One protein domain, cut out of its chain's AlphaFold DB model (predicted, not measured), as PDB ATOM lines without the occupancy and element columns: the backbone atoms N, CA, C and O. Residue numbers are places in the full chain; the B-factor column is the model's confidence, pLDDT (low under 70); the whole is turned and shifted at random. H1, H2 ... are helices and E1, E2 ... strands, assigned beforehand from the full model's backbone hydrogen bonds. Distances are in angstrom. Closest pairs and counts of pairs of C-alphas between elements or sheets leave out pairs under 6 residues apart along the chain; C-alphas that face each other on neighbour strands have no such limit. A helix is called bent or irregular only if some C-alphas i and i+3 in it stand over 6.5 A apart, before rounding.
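This is residues 2 to 111 of the 113 residues of an uncharacterized protein of Lysinibacillus sp. FJAT-51161 (UniProt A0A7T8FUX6). A strongly twisted wall of four strands, E1 to E4, has the long helix H1 packed over one face, close to every strand, while the short helix H2 and the helix H3 lie beyond the E4 edge, H3 packing on E4. At one end of the wall the two long links fold together, residues 50 to 51 pairing with 80 to 81, and these with 84 to 85. The printed part has 110 residues with three named helices, then four named strands, in the order H1 H2 H3 E1 E2 E3 E4; the sheet, E1 - E2 - E3 - E4, is antiparallel throughout, and the class is mixed, helices and strands. The whole is compact, with a radius of gyration of the C-alphas of 13.7 A, and spans 41 by 31 by 22 A.

The sheet holds E1, residues 61 to 65; E2, residues 72 to 76; E3, residues 89 to 96, 22.7 A long; and E4, residues 103 to 111, 21.8 A long, ending at C-alpha 111 (7.277, 28.623, -4.009). H1, residues 3 to 19, is 24.5 A long and begins at C-alpha 3 (-6.913, 38.811, 11.056). H2 is residues 23 to 28. H3, residues 34 to 47, is 20.7 A long and begins at C-alpha 34 (1.387, 15.382, -1.049); it is neither bent nor irregular, but only just: C-alphas 42 and 45 are 6.3 A apart.

The strands form a meander, each the antiparallel neighbour of the one before, in three hairpins. N 62 and O 75 of E1 and E2 are 2.9 A apart, N 74 and O 92 of E2 and E3 2.8 A, and N 93 and O 107 of E3 and E4 2.9 A, each within hydrogen-bond range. H1 is on the sheet; its closest C-alphas to E1 are those of Glu 4 and Val 63, 6.5 A. H3 is on the sheet at edge strand E4, the closest C-alphas being those of Ile 36 and Thr 110, 7.0 A. H1 and H3 with the sheet make two layers, helices on one face of a sheet. H2 is not on the sheet; residues 14 to 17 of H1 touch it, opposite ways at a steep tilt of 46 degrees, with Asp 17 and Leu 26 the closest C-alphas at 7.3 A. H2 and H3 are close but not clearly touching, the closest C-alphas being those of Tyr 23 and Glu 37, 7.4 A. H1 and H3 are apart. Every O i to N i+4 pair is within hydrogen-bond range in H1 and H2, and 7 of 10 in H3.

The two C-alphas farthest apart, those of Met 46 and Glu 99, are 41.2 A apart. The printed part has no cut. The links H3 to E1 and E2 to E3 are long. Mean pLDDT of the printed part is 95.0, and no printed residue is under 70.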
ATOM      1  N   ALA A   2      -5.951  41.318  15.113       90.69
ATOM      2  CA  ALA A   2      -6.488  41.491  13.768       90.69
ATOM      3  C   ALA A   2      -6.310  40.186  12.974       90.69
ATOM      4  O   ALA A   2      -5.497  39.337  13.347       90.69
ATOM      5  N   ILE A   3      -7.096  39.985  11.917       93.25
ATOM      6  CA  ILE A   3      -6.913  38.811  11.056       93.25
ATOM      7  C   ILE A   3      -5.540  38.836  10.383       93.25
ATOM      8  O   ILE A   3      -4.882  37.810  10.314       93.25
ATOM      9  N   GLU A   4      -5.069  40.024  10.011       94.56
ATOM     10  CA  GLU A   4      -3.732  40.263   9.468       94.56
ATOM     11  C   GLU A   4      -2.629  39.780  10.420       94.56
ATOM     12  O   GLU A   4      -1.790  38.980  10.023       94.56
ATOM     13  N   ASP A   5      -2.695  40.142  11.705       94.31
ATOM     14  CA  ASP A   5      -1.750  39.651  12.720       94.31
ATOM     15  C   ASP A   5      -1.771  38.112  12.843       94.31
ATOM     16  O   ASP A   5      -0.732  37.481  13.033       94.31
ATOM     17  N   GLN A   6      -2.960  37.495  12.756       95.19
ATOM     18  CA  GLN A   6      -3.106  36.033  12.798       95.19
ATOM     19  C   GLN A   6      -2.462  35.378  11.573       95.19
ATOM     20  O   GLN A   6      -1.797  34.354  11.720       95.19
ATOM     21  N   LEU A   7      -2.659  35.974  10.395       97.06
ATOM     22  CA  LEU A   7      -2.098  35.521   9.126       97.06
ATOM     23  C   LEU A   7      -0.573  35.617   9.142       97.06
ATOM     24  O   LEU A   7       0.093  34.618   8.904       97.06
ATOM     25  N   ILE A   8      -0.019  36.758   9.556       96.38
ATOM     26  CA  ILE A   8       1.431  36.925   9.717       96.38
ATOM     27  C   ILE A   8       1.988  35.844  10.650       96.38
ATOM     28  O   ILE A   8       2.954  35.168  10.305       96.38
ATOM     29  N   GLN A   9       1.370  35.641  11.816       95.94
ATOM     30  CA  GLN A   9       1.843  34.660  12.792       95.94
ATOM     31  C   GLN A   9       1.852  33.231  12.226       95.94
ATOM     32  O   GLN A   9       2.855  32.528  12.364       95.94
ATOM     33  N   VAL A  10       0.767  32.793  11.579       97.25
ATOM     34  CA  VAL A  10       0.692  31.429  11.033       97.25
ATOM     35  C   VAL A  10       1.622  31.236   9.829       97.25
ATOM     36  O   VAL A  10       2.204  30.158   9.686       97.25
ATOM     37  N   THR A  11       1.845  32.271   9.014       97.69
ATOM     38  CA  THR A  11       2.822  32.244   7.915       97.69
ATOM     39  C   THR A  11       4.244  32.077   8.455       97.69
ATOM     40  O   THR A  11       4.975  31.200   7.989       97.69
ATOM     41  N   LYS A  12       4.611  32.808   9.521       96.69
ATOM     42  CA  LYS A  12       5.901  32.633  10.221       96.69
ATOM     43  C   LYS A  12       6.084  31.215  10.752       96.69
ATOM     44  O   LYS A  12       7.114  30.587  10.518       96.69
ATOM     45  N   GLU A  13       5.086  30.695  11.464       97.00
ATOM     46  CA  GLU A  13       5.131  29.339  12.025       97.00
ATOM     47  C   GLU A  13       5.280  28.270  10.937       97.00
ATOM     48  O   GLU A  13       6.024  27.305  11.116       97.00
ATOM     49  N   THR A  14       4.623  28.472   9.795       97.62
ATOM     50  CA  THR A  14       4.698  27.567   8.643       97.62
ATOM     51  C   THR A  14       6.100  27.546   8.039       97.62
ATOM     52  O   THR A  14       6.640  26.460   7.821       97.62
ATOM     53  N   LEU A  15       6.745  28.706   7.859       97.44
ATOM     54  CA  LEU A  15       8.146  28.761   7.425       97.44
ATOM     55  C   LEU A  15       9.078  28.062   8.425       97.44
ATOM     56  O   LEU A  15       9.948  27.292   8.024       97.44
ATOM     57  N   VAL A  16       8.882  28.276   9.729       97.44
ATOM     58  CA  VAL A  16       9.679  27.599  10.766       97.44
ATOM     59  C   VAL A  16       9.536  26.082  10.660       97.44
ATOM     60  O   VAL A  16      10.528  25.359  10.776       97.44
ATOM     61  N   ASP A  17       8.326  25.573  10.449       98.12
ATOM     62  CA  ASP A  17       8.108  24.139  10.287       98.12
ATOM     63  C   ASP A  17       8.727  23.597   8.986       98.12
ATOM     64  O   ASP A  17       9.305  22.507   9.027       98.12
ATOM     65  N   LEU A  18       8.702  24.359   7.884       96.31
ATOM     66  CA  LEU A  18       9.399  24.022   6.633       96.31
ATOM     67  C   LEU A  18      10.921  23.948   6.822       96.31
ATOM     68  O   LEU A  18      11.521  22.930   6.482       96.31
ATOM     69  N   VAL A  19      11.538  24.964   7.434       96.50
ATOM     70  CA  VAL A  19      12.984  24.991   7.751       96.50
ATOM     71  C   VAL A  19      13.390  23.784   8.604       96.50
ATOM     72  O   VAL A  19      14.460  23.208   8.434       96.50
ATOM     73  N   ASN A  20      12.519  23.363   9.524       97.25
ATOM     74  CA  ASN A  20      12.759  22.206  10.388       97.25
ATOM     75  C   ASN A  20      12.322  20.864   9.765       97.25
ATOM     76  O   ASN A  20      12.292  19.857  10.480       97.25
ATOM     77  N   LEU A  21      11.971  20.836   8.473       95.31
ATOM     78  CA  LEU A  21      11.534  19.650   7.723       95.31
ATOM     79  C   LEU A  21      10.356  18.908   8.383       95.31
ATOM     80  O   LEU A  21      10.257  17.679   8.343       95.31
ATOM     81  N   ARG A  22       9.443  19.642   9.025       97.44
ATOM     82  CA  ARG A  22       8.286  19.085   9.745       97.44
ATOM     83  C   ARG A  22       7.087  18.867   8.817       97.44
ATOM     84  O   ARG A  22       5.957  19.184   9.186       97.44
ATOM     85  N   TYR A  23       7.309  18.284   7.641       95.62
ATOM     86  CA  TYR A  23       6.266  18.062   6.629       95.62
ATOM     87  C   TYR A  23       5.078  17.251   7.157       95.62
ATOM     88  O   TYR A  23       3.930  17.604   6.913       95.62
ATOM     89  N   GLU A  24       5.332  16.226   7.974       97.25
ATOM     90  CA  GLU A  24       4.272  15.447   8.630       97.25
ATOM     91  C   GLU A  24       3.386  16.305   9.544       97.25
ATOM     92  O   GLU A  24       2.180  16.089   9.626       97.25
ATOM     93  N   LYS A  25       3.953  17.304  10.234       97.50
ATOM     94  CA  LYS A  25       3.161  18.234  11.051       97.50
ATOM     95  C   LYS A  25       2.282  19.106  10.155       97.50
ATOM     96  O   LYS A  25       1.091  19.209  10.412       97.50
ATOM     97  N   LEU A  26       2.864  19.682   9.102       97.62
ATOM     98  CA  LEU A  26       2.147  20.540   8.156       97.62
ATOM     99  C   LEU A  26       0.994  19.793   7.469       97.62
ATOM    100  O   LEU A  26      -0.101  20.337   7.372       97.62
ATOM    101  N   LYS A  27       1.203  18.527   7.090       97.31
ATOM    102  CA  LYS A  27       0.153  17.642   6.559       97.31
ATOM    103  C   LYS A  27      -0.962  17.372   7.568       97.31
ATOM    104  O   LYS A  27      -2.132  17.489   7.234       97.31
ATOM    105  N   ASN A  28      -0.617  17.056   8.820       97.31
ATOM    106  CA  ASN A  28      -1.615  16.822   9.873       97.31
ATOM    107  C   ASN A  28      -2.433  18.078  10.234       97.31
ATOM    108  O   ASN A  28      -3.505  17.953  10.821       97.31
ATOM    109  N   GLU A  29      -1.914  19.269   9.931       96.25
ATOM    110  CA  GLU A  29      -2.600  20.556  10.100       96.25
ATOM    111  C   GLU A  29      -3.325  21.021   8.822       96.25
ATOM    112  O   GLU A  29      -3.799  22.154   8.788       96.25
ATOM    113  N   ASP A  30      -3.398  20.175   7.785       96.62
ATOM    114  CA  ASP A  30      -3.965  20.481   6.463       96.62
ATOM    115  C   ASP A  30      -3.302  21.687   5.757       96.62
ATOM    116  O   ASP A  30      -3.878  22.288   4.851       96.62
ATOM    117  N   LYS A  31      -2.066  22.037   6.145       97.50
ATOM    118  CA  LYS A  31      -1.290  23.152   5.568       97.50
ATOM    119  C   LYS A  31      -0.465  22.758   4.348       97.50
ATOM    120  O   LYS A  31       0.037  23.624   3.638       97.50
ATOM    121  N   LEU A  32      -0.257  21.462   4.153       97.12
ATOM    122  CA  LEU A  32       0.554  20.896   3.086       97.12
ATOM    123  C   LEU A  32      -0.125  19.622   2.595       97.12
ATOM    124  O   LEU A  32      -0.600  18.829   3.404       97.12
ATOM    125  N   ASN A  33      -0.152  19.419   1.284       95.06
ATOM    126  CA  ASN A  33      -0.613  18.178   0.672       95.06
ATOM    127  C   ASN A  33       0.555  17.467  -0.033       95.06
ATOM    128  O   ASN A  33       1.630  18.048  -0.192       95.06
ATOM    129  N   ASP A  34       0.338  16.218  -0.450       95.56
ATOM    130  CA  ASP A  34       1.387  15.382  -1.049       95.56
ATOM    131  C   ASP A  34       1.951  15.972  -2.359       95.56
ATOM    132  O   ASP A  34       3.145  15.853  -2.614       95.56
ATOM    133  N   GLU A  35       1.119  16.639  -3.170       94.69
ATOM    134  CA  GLU A  35       1.537  17.260  -4.439       94.69
ATOM    135  C   GLU A  35       2.490  18.438  -4.194       94.69
ATOM    136  O   GLU A  35       3.563  18.517  -4.793       94.69
ATOM    137  N   ILE A  36       2.133  19.326  -3.264       94.38
ATOM    138  CA  ILE A  36       2.980  20.461  -2.892       94.38
ATOM    139  C   ILE A  36       4.240  19.977  -2.172       94.38
ATOM    140  O   ILE A  36       5.316  20.506  -2.415       94.38
ATOM    141  N   GLU A  37       4.160  18.954  -1.318       94.81
ATOM    142  CA  GLU A  37       5.353  18.383  -0.684       94.81
ATOM    143  C   GLU A  37       6.337  17.815  -1.715       94.81
ATOM    144  O   GLU A  37       7.542  18.042  -1.592       94.81
ATOM    145  N   GLU A  38       5.847  17.080  -2.717       95.19
ATOM    146  CA  GLU A  38       6.676  16.558  -3.806       95.19
ATOM    147  C   GLU A  38       7.374  17.708  -4.542       95.19
ATOM    148  O   GLU A  38       8.601  17.702  -4.654       95.19
ATOM    149  N   PHE A  39       6.628  18.750  -4.919       94.50
ATOM    150  CA  PHE A  39       7.180  19.953  -5.545       94.50
ATOM    151  C   PHE A  39       8.241  20.650  -4.675       94.50
ATOM    152  O   PHE A  39       9.338  20.958  -5.145       94.50
ATOM    153  N   LEU A  40       7.961  20.863  -3.387       93.06
ATOM    154  CA  LEU A  40       8.897  21.497  -2.455       93.06
ATOM    155  C   LEU A  40      10.186  20.682  -2.296       93.06
ATOM    156  O   LEU A  40      11.272  21.262  -2.248       93.06
ATOM    157  N   ASN A  41      10.080  19.351  -2.249       92.81
ATOM    158  CA  ASN A  41      11.230  18.449  -2.174       92.81
ATOM    159  C   ASN A  41      12.071  18.428  -3.458       92.81
ATOM    160  O   ASN A  41      13.235  18.029  -3.405       92.81
ATOM    161  N   GLU A  42      11.526  18.858  -4.594       92.06
ATOM    162  CA  GLU A  42      12.298  19.066  -5.819       92.06
ATOM    163  C   GLU A  42      12.964  20.448  -5.839       92.06
ATOM    164  O   GLU A  42      14.160  20.549  -6.118       92.06
ATOM    165  N   VAL A  43      12.221  21.510  -5.508       90.38
ATOM    166  CA  VAL A  43      12.672  22.902  -5.680       90.38
ATOM    167  C   VAL A  43      13.645  23.355  -4.593       90.38
ATOM    168  O   VAL A  43      14.689  23.924  -4.917       90.38
ATOM    169  N   ILE A  44      13.343  23.105  -3.313       92.06
ATOM    170  CA  ILE A  44      14.158  23.590  -2.183       92.06
ATOM    171  C   ILE A  44      15.609  23.086  -2.283       92.06
ATOM    172  O   ILE A  44      16.523  23.914  -2.237       92.06
ATOM    173  N   PRO A  45      15.875  21.779  -2.504       91.81
ATOM    174  CA  PRO A  45      17.248  21.278  -2.568       91.81
ATOM    175  C   PRO A  45      18.060  21.794  -3.758       91.81
ATOM    176  O   PRO A  45      19.288  21.715  -3.728       91.81
ATOM    177  N   MET A  46      17.412  22.306  -4.813       91.81
ATOM    178  CA  MET A  46      18.116  22.924  -5.943       91.81
ATOM    179  C   MET A  46      18.732  24.281  -5.583       91.81
ATOM    180  O   MET A  46      19.636  24.726  -6.290       91.81
ATOM    181  N   GLN A  47      18.258  24.922  -4.512       93.81
ATOM    182  CA  GLN A  47      18.738  26.226  -4.048       93.81
ATOM    183  C   GLN A  47      19.755  26.114  -2.912       93.81
ATOM    184  O   GLN A  47      20.668  26.929  -2.845       93.81
ATOM    185  N   GLY A  48      19.616  25.109  -2.043       94.12
ATOM    186  CA  GLY A  48      20.459  24.929  -0.860       94.12
ATOM    187  C   GLY A  48      19.661  24.365   0.312       94.12
ATOM    188  O   GLY A  48      18.645  23.688   0.123       94.12
ATOM    189  N   VAL A  49      20.101  24.642   1.538       95.56
ATOM    190  CA  VAL A  49      19.333  24.337   2.751       95.56
ATOM    191  C   VAL A  49      18.473  25.541   3.117       95.56
ATOM    192  O   VAL A  49      19.015  26.600   3.403       95.56
ATOM    193  N   LEU A  50      17.147  25.383   3.152       97.06
ATOM    194  CA  LEU A  50      16.239  26.439   3.609       97.06
ATOM    195  C   LEU A  50      16.547  26.808   5.073       97.06
ATOM    196  O   LEU A  50      16.500  25.945   5.954       97.06
ATOM    197  N   THR A  51      16.834  28.080   5.339       97.25
ATOM    198  CA  THR A  51      17.096  28.629   6.675       97.25
ATOM    199  C   THR A  51      16.145  29.780   7.005       97.25
ATOM    200  O   THR A  51      15.296  30.175   6.206       97.25
ATOM    201  N   LEU A  52      16.214  30.264   8.246       97.00
ATOM    202  CA  LEU A  52      15.489  31.462   8.662       97.00
ATOM    203  C   LEU A  52      16.330  32.709   8.361       97.00
ATOM    204  O   LEU A  52      17.559  32.626   8.406       97.00
ATOM    205  N   PRO A  53      15.690  33.871   8.149       95.56
ATOM    206  CA  PRO A  53      16.397  35.140   8.143       95.56
ATOM    207  C   PRO A  53      17.132  35.390   9.475       95.56
ATOM    208  O   PRO A  53      16.753  34.844  10.519       95.56
ATOM    209  N   PRO A  54      18.163  36.254   9.474       92.56
ATOM    210  CA  PRO A  54      18.980  36.540  10.649       92.56
ATOM    211  C   PRO A  54      18.205  37.269  11.754       92.56
ATOM    212  O   PRO A  54      18.615  37.223  12.919       92.56
ATOM    213  N   SER A  55      17.089  37.921  11.421       92.62
ATOM    214  CA  SER A  55      16.170  38.512  12.388       92.62
ATOM    215  C   SER A  55      14.712  38.451  11.920       92.62
ATOM    216  O   SER A  55      14.425  38.290  10.736       92.62
ATOM    217  N   ASP A  56      13.776  38.630  12.858       86.12
ATOM    218  CA  ASP A  56      12.345  38.741  12.544       86.12
ATOM    219  C   ASP A  56      12.005  39.995  11.719       86.12
ATOM    220  O   ASP A  56      10.946  40.025  11.094       86.12
ATOM    221  N   GLU A  57      12.860  41.027  11.747       87.00
ATOM    222  CA  GLU A  57      12.694  42.268  10.972       87.00
ATOM    223  C   GLU A  57      13.050  42.066   9.494       87.00
ATOM    224  O   GLU A  57      12.497  42.752   8.640       87.00
ATOM    225  N   ASP A  58      13.922  41.100   9.199       87.75
ATOM    226  CA  ASP A  58      14.298  40.717   7.832       87.75
ATOM    227  C   ASP A  58      13.280  39.742   7.205       87.75
ATOM    228  O   ASP A  58      13.376  39.396   6.029       87.75
ATOM    229  N   MET A  59      12.292  39.282   7.983       91.25
ATOM    230  CA  MET A  59      11.199  38.448   7.491       91.25
ATOM    231  C   MET A  59      10.064  39.322   6.954       91.25
ATOM    232  O   MET A  59       9.127  39.667   7.680       91.25
ATOM    233  N   ASP A  60      10.163  39.669   5.673       92.56
ATOM    234  CA  ASP A  60       9.181  40.499   4.978       92.56
ATOM    235  C   ASP A  60       7.952  39.669   4.574       92.56
ATOM    236  O   ASP A  60       8.022  38.841   3.659       92.56
ATOM    237  N   ILE A  61       6.852  39.851   5.317       96.50
ATOM    238  CA  ILE A  61       5.586  39.140   5.113       96.50
ATOM    239  C   ILE A  61       4.515  40.116   4.663       96.50
ATOM    240  O   ILE A  61       4.086  40.972   5.440       96.50
ATOM    241  N   ASP A  62       4.011  39.893   3.457       96.69
ATOM    242  CA  ASP A  62       2.840  40.587   2.954       96.69
ATOM    243  C   ASP A  62       1.572  39.787   3.216       96.69
ATOM    244  O   ASP A  62       1.542  38.560   3.110       96.69
ATOM    245  N   VAL A  63       0.496  40.513   3.508       97.00
ATOM    246  CA  VAL A  63      -0.859  39.977   3.603       97.00
ATOM    247  C   VAL A  63      -1.769  40.831   2.741       97.00
ATOM    248  O   VAL A  63      -1.789  42.059   2.854       97.00
ATOM    249  N   TYR A  64      -2.561  40.188   1.894       96.12
ATOM    250  CA  TYR A  64      -3.534  40.879   1.061       96.12
ATOM    251  C   TYR A  64      -4.810  40.066   0.920       96.12
ATOM    252  O   TYR A  64      -4.825  38.843   1.012       96.12
ATOM    253  N   GLU A  65      -5.912  40.773   0.697       96.44
ATOM    254  CA  GLU A  65      -7.207  40.158   0.455       96.44
ATOM    255  C   GLU A  65      -7.450  40.006  -1.051       96.44
ATOM    256  O   GLU A  65      -7.188  40.934  -1.823       96.44
ATOM    257  N   TYR A  66      -7.989  38.864  -1.479       94.06
ATOM    258  CA  TYR A  66      -8.378  38.682  -2.874       94.06
ATOM    259  C   TYR A  66      -9.581  39.560  -3.242       94.06
ATOM    260  O   TYR A  66     -10.543  39.701  -2.487       94.06
ATOM    261  N   ASN A  67      -9.570  40.110  -4.459       93.12
ATOM    262  CA  ASN A  67     -10.618  41.021  -4.942       93.12
ATOM    263  C   ASN A  67     -12.022  40.390  -4.999       93.12
ATOM    264  O   ASN A  67     -13.026  41.105  -5.004       93.12
ATOM    265  N   ASP A  68     -12.108  39.064  -5.087       90.69
ATOM    266  CA  ASP A  68     -13.362  38.312  -5.099       90.69
ATOM    267  C   ASP A  68     -13.878  37.966  -3.687       90.69
ATOM    268  O   ASP A  68     -14.959  37.392  -3.558       90.69
ATOM    269  N   ASN A  69     -13.167  38.390  -2.634       86.88
ATOM    270  CA  ASN A  69     -13.416  38.064  -1.228       86.88
ATOM    271  C   ASN A  69     -13.377  36.550  -0.932       86.88
ATOM    272  O   ASN A  69     -14.010  36.097   0.025       86.88
ATOM    273  N   SER A  70     -12.676  35.757  -1.750       89.81
ATOM    274  CA  SER A  70     -12.524  34.311  -1.526       89.81
ATOM    275  C   SER A  70     -11.632  33.978  -0.323       89.81
ATOM    276  O   SER A  70     -11.760  32.895   0.252       89.81
ATOM    277  N   GLY A  71     -10.775  34.914   0.091       95.06
ATOM    278  CA  GLY A  71      -9.817  34.722   1.170       95.06
ATOM    279  C   GLY A  71      -8.695  35.755   1.142       95.06
ATOM    280  O   GLY A  71      -8.861  36.867   0.632       95.06
ATOM    281  N   PHE A  72      -7.556  35.358   1.696       97.88
ATOM    282  CA  PHE A  72      -6.336  36.147   1.774       97.88
ATOM    283  C   PHE A  72      -5.165  35.365   1.185       97.88
ATOM    284  O   PHE A  72      -5.087  34.150   1.368       97.88
ATOM    285  N   GLY A  73      -4.247  36.081   0.546       97.75
ATOM    286  CA  GLY A  73      -2.911  35.592   0.238       97.75
ATOM    287  C   GLY A  73      -1.914  36.107   1.272       97.75
ATOM    288  O   GLY A  73      -2.057  37.223   1.787       97.75
ATOM    289  N   THR A  74      -0.909  35.291   1.580       98.00
ATOM    290  CA  THR A  74       0.265  35.721   2.344       98.00
ATOM    291  C   THR A  74       1.539  35.332   1.618       98.00
ATOM    292  O   THR A  74       1.635  34.208   1.121       98.00
ATOM    293  N   GLU A  75       2.526  36.218   1.622       97.56
ATOM    294  CA  GLU A  75       3.784  36.033   0.899       97.56
ATOM    295  C   GLU A  75       4.973  36.299   1.810       97.56
ATOM    296  O   GLU A  75       4.988  37.310   2.502       97.56
ATOM    297  N   ILE A  76       5.987  35.431   1.777       97.19
ATOM    298  CA  ILE A  76       7.313  35.736   2.335       97.19
ATOM    299  C   ILE A  76       8.213  36.135   1.170       97.19
ATOM    300  O   ILE A  76       8.628  35.256   0.417       97.19
ATOM    301  N   ARG A  77       8.494  37.436   1.005       91.50
ATOM    302  CA  ARG A  77       9.114  37.994  -0.219       91.50
ATOM    303  C   ARG A  77      10.535  37.509  -0.503       91.50
ATOM    304  O   ARG A  77      10.956  37.562  -1.653       91.50
ATOM    305  N   TYR A  78      11.260  37.059   0.518       92.62
ATOM    306  CA  TYR A  78      12.619  36.548   0.362       92.62
ATOM    307  C   TYR A  78      12.845  35.342   1.269       92.62
ATOM    308  O   TYR A  78      12.940  35.464   2.494       92.62
ATOM    309  N   LEU A  79      12.933  34.160   0.668       96.06
ATOM    310  CA  LEU A  79      13.373  32.955   1.360       96.06
ATOM    311  C   LEU A  79      14.892  32.937   1.506       96.06
ATOM    312  O   LEU A  79      15.615  33.429   0.641       96.06
ATOM    313  N   TRP A  80      15.367  32.328   2.588       97.31
ATOM    314  CA  TRP A  80      16.785  32.240   2.911       97.31
ATOM    315  C   TRP A  80      17.282  30.816   2.698       97.31
ATOM    316  O   TRP A  80      16.652  29.861   3.155       97.31
ATOM    317  N   PHE A  81      18.401  30.673   1.997       96.69
ATOM    318  CA  PHE A  81      19.049  29.393   1.744       96.69
ATOM    319  C   PHE A  81      20.526  29.502   2.084       96.69
ATOM    320  O   PHE A  81      21.184  30.451   1.673       96.69
ATOM    321  N   ASP A  82      21.042  28.542   2.850       97.12
ATOM    322  CA  ASP A  82      22.431  28.533   3.320       97.12
ATOM    323  C   ASP A  82      22.847  29.864   3.996       97.12
ATOM    324  O   ASP A  82      23.983  30.317   3.866       97.12
ATOM    325  N   ASP A  83      21.911  30.475   4.734       95.94
ATOM    326  CA  ASP A  83      22.044  31.784   5.399       95.94
ATOM    327  C   ASP A  83      22.231  32.983   4.441       95.94
ATOM    328  O   ASP A  83      22.668  34.059   4.863       95.94
ATOM    329  N   GLU A  84      21.844  32.831   3.171       96.06
ATOM    330  CA  GLU A  84      21.805  33.891   2.159       96.06
ATOM    331  C   GLU A  84      20.377  34.137   1.642       96.06
ATOM    332  O   GLU A  84      19.577  33.216   1.471       96.06
ATOM    333  N   GLU A  85      20.050  35.403   1.378       95.06
ATOM    334  CA  GLU A  85      18.763  35.814   0.810       95.06
ATOM    335  C   GLU A  85      18.620  35.343  -0.649       95.06
ATOM    336  O   GLU A  85      19.531  35.508  -1.466       95.06
ATOM    337  N   SER A  86      17.458  34.792  -1.000       94.25
ATOM    338  CA  SER A  86      17.107  34.378  -2.362       94.25
ATOM    339  C   SER A  86      15.946  35.199  -2.924       94.25
ATOM    340  O   SER A  86      15.227  35.876  -2.197       94.25
ATOM    341  N   GLN A  87      15.731  35.097  -4.237       93.75
ATOM    342  CA  GLN A  87      14.583  35.713  -4.912       93.75
ATOM    343  C   GLN A  87      13.303  34.874  -4.822       93.75
ATOM    344  O   GLN A  87      12.294  35.268  -5.391       93.75
ATOM    345  N   LEU A  88      13.342  33.715  -4.159       94.94
ATOM    346  CA  LEU A  88      12.161  32.876  -4.030       94.94
ATOM    347  C   LEU A  88      11.205  33.435  -2.984       94.94
ATOM    348  O   LEU A  88      11.615  33.836  -1.893       94.94
ATOM    349  N   VAL A  89       9.926  33.358  -3.318       96.44
ATOM    350  CA  VAL A  89       8.792  33.780  -2.512       96.44
ATOM    351  C   VAL A  89       7.999  32.545  -2.099       96.44
ATOM    352  O   VAL A  89       7.694  31.694  -2.932       96.44
ATOM    353  N   LEU A  90       7.649  32.442  -0.815       97.25
ATOM    354  CA  LEU A  90       6.678  31.448  -0.343       97.25
ATOM    355  C   LEU A  90       5.276  32.046  -0.390       97.25
ATOM    356  O   LEU A  90       5.014  33.023   0.310       97.25
ATOM    357  N   PHE A  91       4.379  31.409  -1.137       97.75
ATOM    358  CA  PHE A  91       2.972  31.780  -1.237       97.75
ATOM    359  C   PHE A  91       2.123  30.845  -0.376       97.75
ATOM    360  O   PHE A  91       2.236  29.619  -0.458       97.75
ATOM    361  N   CYS A  92       1.256  31.423   0.452       98.12
ATOM    362  CA  CYS A  92       0.229  30.689   1.185       98.12
ATOM    363  C   CYS A  92      -1.135  31.342   0.966       98.12
ATOM    364  O   CYS A  92      -1.231  32.565   0.837       98.12
ATOM    365  N   GLU A  93      -2.189  30.537   1.007       97.88
ATOM    366  CA  GLU A  93      -3.565  31.023   0.982       97.88
ATOM    367  C   GLU A  93      -4.255  30.766   2.315       97.88
ATOM    368  O   GLU A  93      -3.966  29.807   3.039       97.88
ATOM    369  N   ALA A  94      -5.219  31.623   2.624       97.88
ATOM    370  CA  ALA A  94      -6.001  31.547   3.835       97.88
ATOM    371  C   ALA A  94      -7.474  31.842   3.579       97.88
ATOM    372  O   ALA A  94      -7.836  32.791   2.880       97.88
ATOM    373  N   LYS A  95      -8.346  31.082   4.242       96.88
ATOM    374  CA  LYS A  95      -9.785  31.363   4.293       96.88
ATOM    375  C   LYS A  95     -10.195  31.761   5.693       96.88
ATOM    376  O   LYS A  95      -9.586  31.361   6.686       96.88
ATOM    377  N   THR A  96     -11.256  32.549   5.764       94.75
ATOM    378  CA  THR A  96     -11.781  33.065   7.026       94.75
ATOM    379  C   THR A  96     -13.281  32.852   7.115       94.75
ATOM    380  O   THR A  96     -13.949  32.517   6.134       94.75
ATOM    381  N   ASP A  97     -13.823  33.047   8.311       93.06
ATOM    382  CA  ASP A  97     -15.257  33.204   8.479       93.06
ATOM    383  C   ASP A  97     -15.772  34.465   7.761       93.06
ATOM    384  O   ASP A  97     -15.023  35.371   7.406       93.06
ATOM    385  N   THR A  98     -17.087  34.560   7.561       89.56
ATOM    386  CA  THR A  98     -17.702  35.692   6.845       89.56
ATOM    387  C   THR A  98     -17.396  37.054   7.481       89.56
ATOM    388  O   THR A  98     -17.379  38.067   6.786       89.56
ATOM    389  N   GLU A  99     -17.147  37.090   8.792       90.69
ATOM    390  CA  GLU A  99     -16.799  38.311   9.525       90.69
ATOM    391  C   GLU A  99     -15.297  38.646   9.473       90.69
ATOM    392  O   GLU A  99     -14.896  39.677  10.015       90.69
ATOM    393  N   LYS A 100     -14.468  37.809   8.824       90.69
ATOM    394  CA  LYS A 100     -12.998  37.930   8.763       90.69
ATOM    395  C   LYS A 100     -12.374  38.088  10.150       90.69
ATOM    396  O   LYS A 100     -11.416  38.830  10.350       90.69
ATOM    397  N   SER A 101     -12.964  37.422  11.133       90.50
ATOM    398  CA  SER A 101     -12.558  37.470  12.533       90.50
ATOM    399  C   SER A 101     -11.677  36.277  12.901       90.50
ATOM    400  O   SER A 101     -10.862  36.360  13.830       90.50
ATOM    401  N   LYS A 102     -11.816  35.175  12.155       92.44
ATOM    402  CA  LYS A 102     -11.192  33.892  12.450       92.44
ATOM    403  C   LYS A 102     -10.730  33.184  11.176       92.44
ATOM    404  O   LYS A 102     -11.496  33.018  10.231       92.44
ATOM    405  N   LEU A 103      -9.504  32.673  11.223       94.25
ATOM    406  CA  LEU A 103      -8.949  31.755  10.232       94.25
ATOM    407  C   LEU A 103      -9.695  30.408  10.248       94.25
ATOM    408  O   LEU A 103      -9.889  29.806  11.311       94.25
ATOM    409  N   THR A 104     -10.118  29.938   9.078       95.38
ATOM    410  CA  THR A 104     -10.796  28.643   8.901       95.38
ATOM    411  C   THR A 104      -9.936  27.632   8.162       95.38
ATOM    412  O   THR A 104     -10.008  26.452   8.486       95.38
ATOM    413  N   GLU A 105      -9.128  28.085   7.205       96.75
ATOM    414  CA  GLU A 105      -8.185  27.264   6.440       96.75
ATOM    415  C   GLU A 105      -6.912  28.077   6.196       96.75
ATOM    416  O   GLU A 105      -6.985  29.300   6.059       96.75
ATOM    417  N   PHE A 106      -5.767  27.401   6.144       97.94
ATOM    418  CA  PHE A 106      -4.480  27.979   5.769       97.94
ATOM    419  C   PHE A 106      -3.618  26.885   5.155       97.94
ATOM    420  O   PHE A 106      -3.473  25.833   5.773       97.94
ATOM    421  N   TYR A 107      -3.046  27.122   3.981       97.88
ATOM    422  CA  TYR A 107      -2.190  26.149   3.312       97.88
ATOM    423  C   TYR A 107      -1.139  26.822   2.439       97.88
ATOM    424  O   TYR A 107      -1.314  27.948   1.975       97.88
ATOM    425  N   ILE A 108      -0.035  26.110   2.237       97.81
ATOM    426  CA  ILE A 108       1.007  26.477   1.284       97.81
ATOM    427  C   ILE A 108       0.444  26.273  -0.121       97.81
ATOM    428  O   ILE A 108      -0.077  25.198  -0.422       97.81
ATOM    429  N   ASP A 109       0.566  27.298  -0.958       96.25
ATOM    430  CA  ASP A 109       0.189  27.238  -2.369       96.25
ATOM    431  C   ASP A 109       1.388  26.805  -3.212       96.25
ATOM    432  O   ASP A 109       1.375  25.746  -3.832       96.25
ATOM    433  N   THR A 110       2.472  27.588  -3.182       95.25
ATOM    434  CA  THR A 110       3.670  27.326  -3.988       95.25
ATOM    435  C   THR A 110       4.903  28.084  -3.477       95.25
ATOM    436  O   THR A 110       4.821  28.907  -2.560       95.25
ATOM    437  N   ILE A 111       6.059  27.808  -4.084       93.25
ATOM    438  CA  ILE A 111       7.277  28.623  -4.009       93.25
ATOM    439  C   ILE A 111       7.697  28.973  -5.440       93.25
ATOM    440  O   ILE A 111       7.902  28.067  -6.248       93.25
TER     441      ILE A 111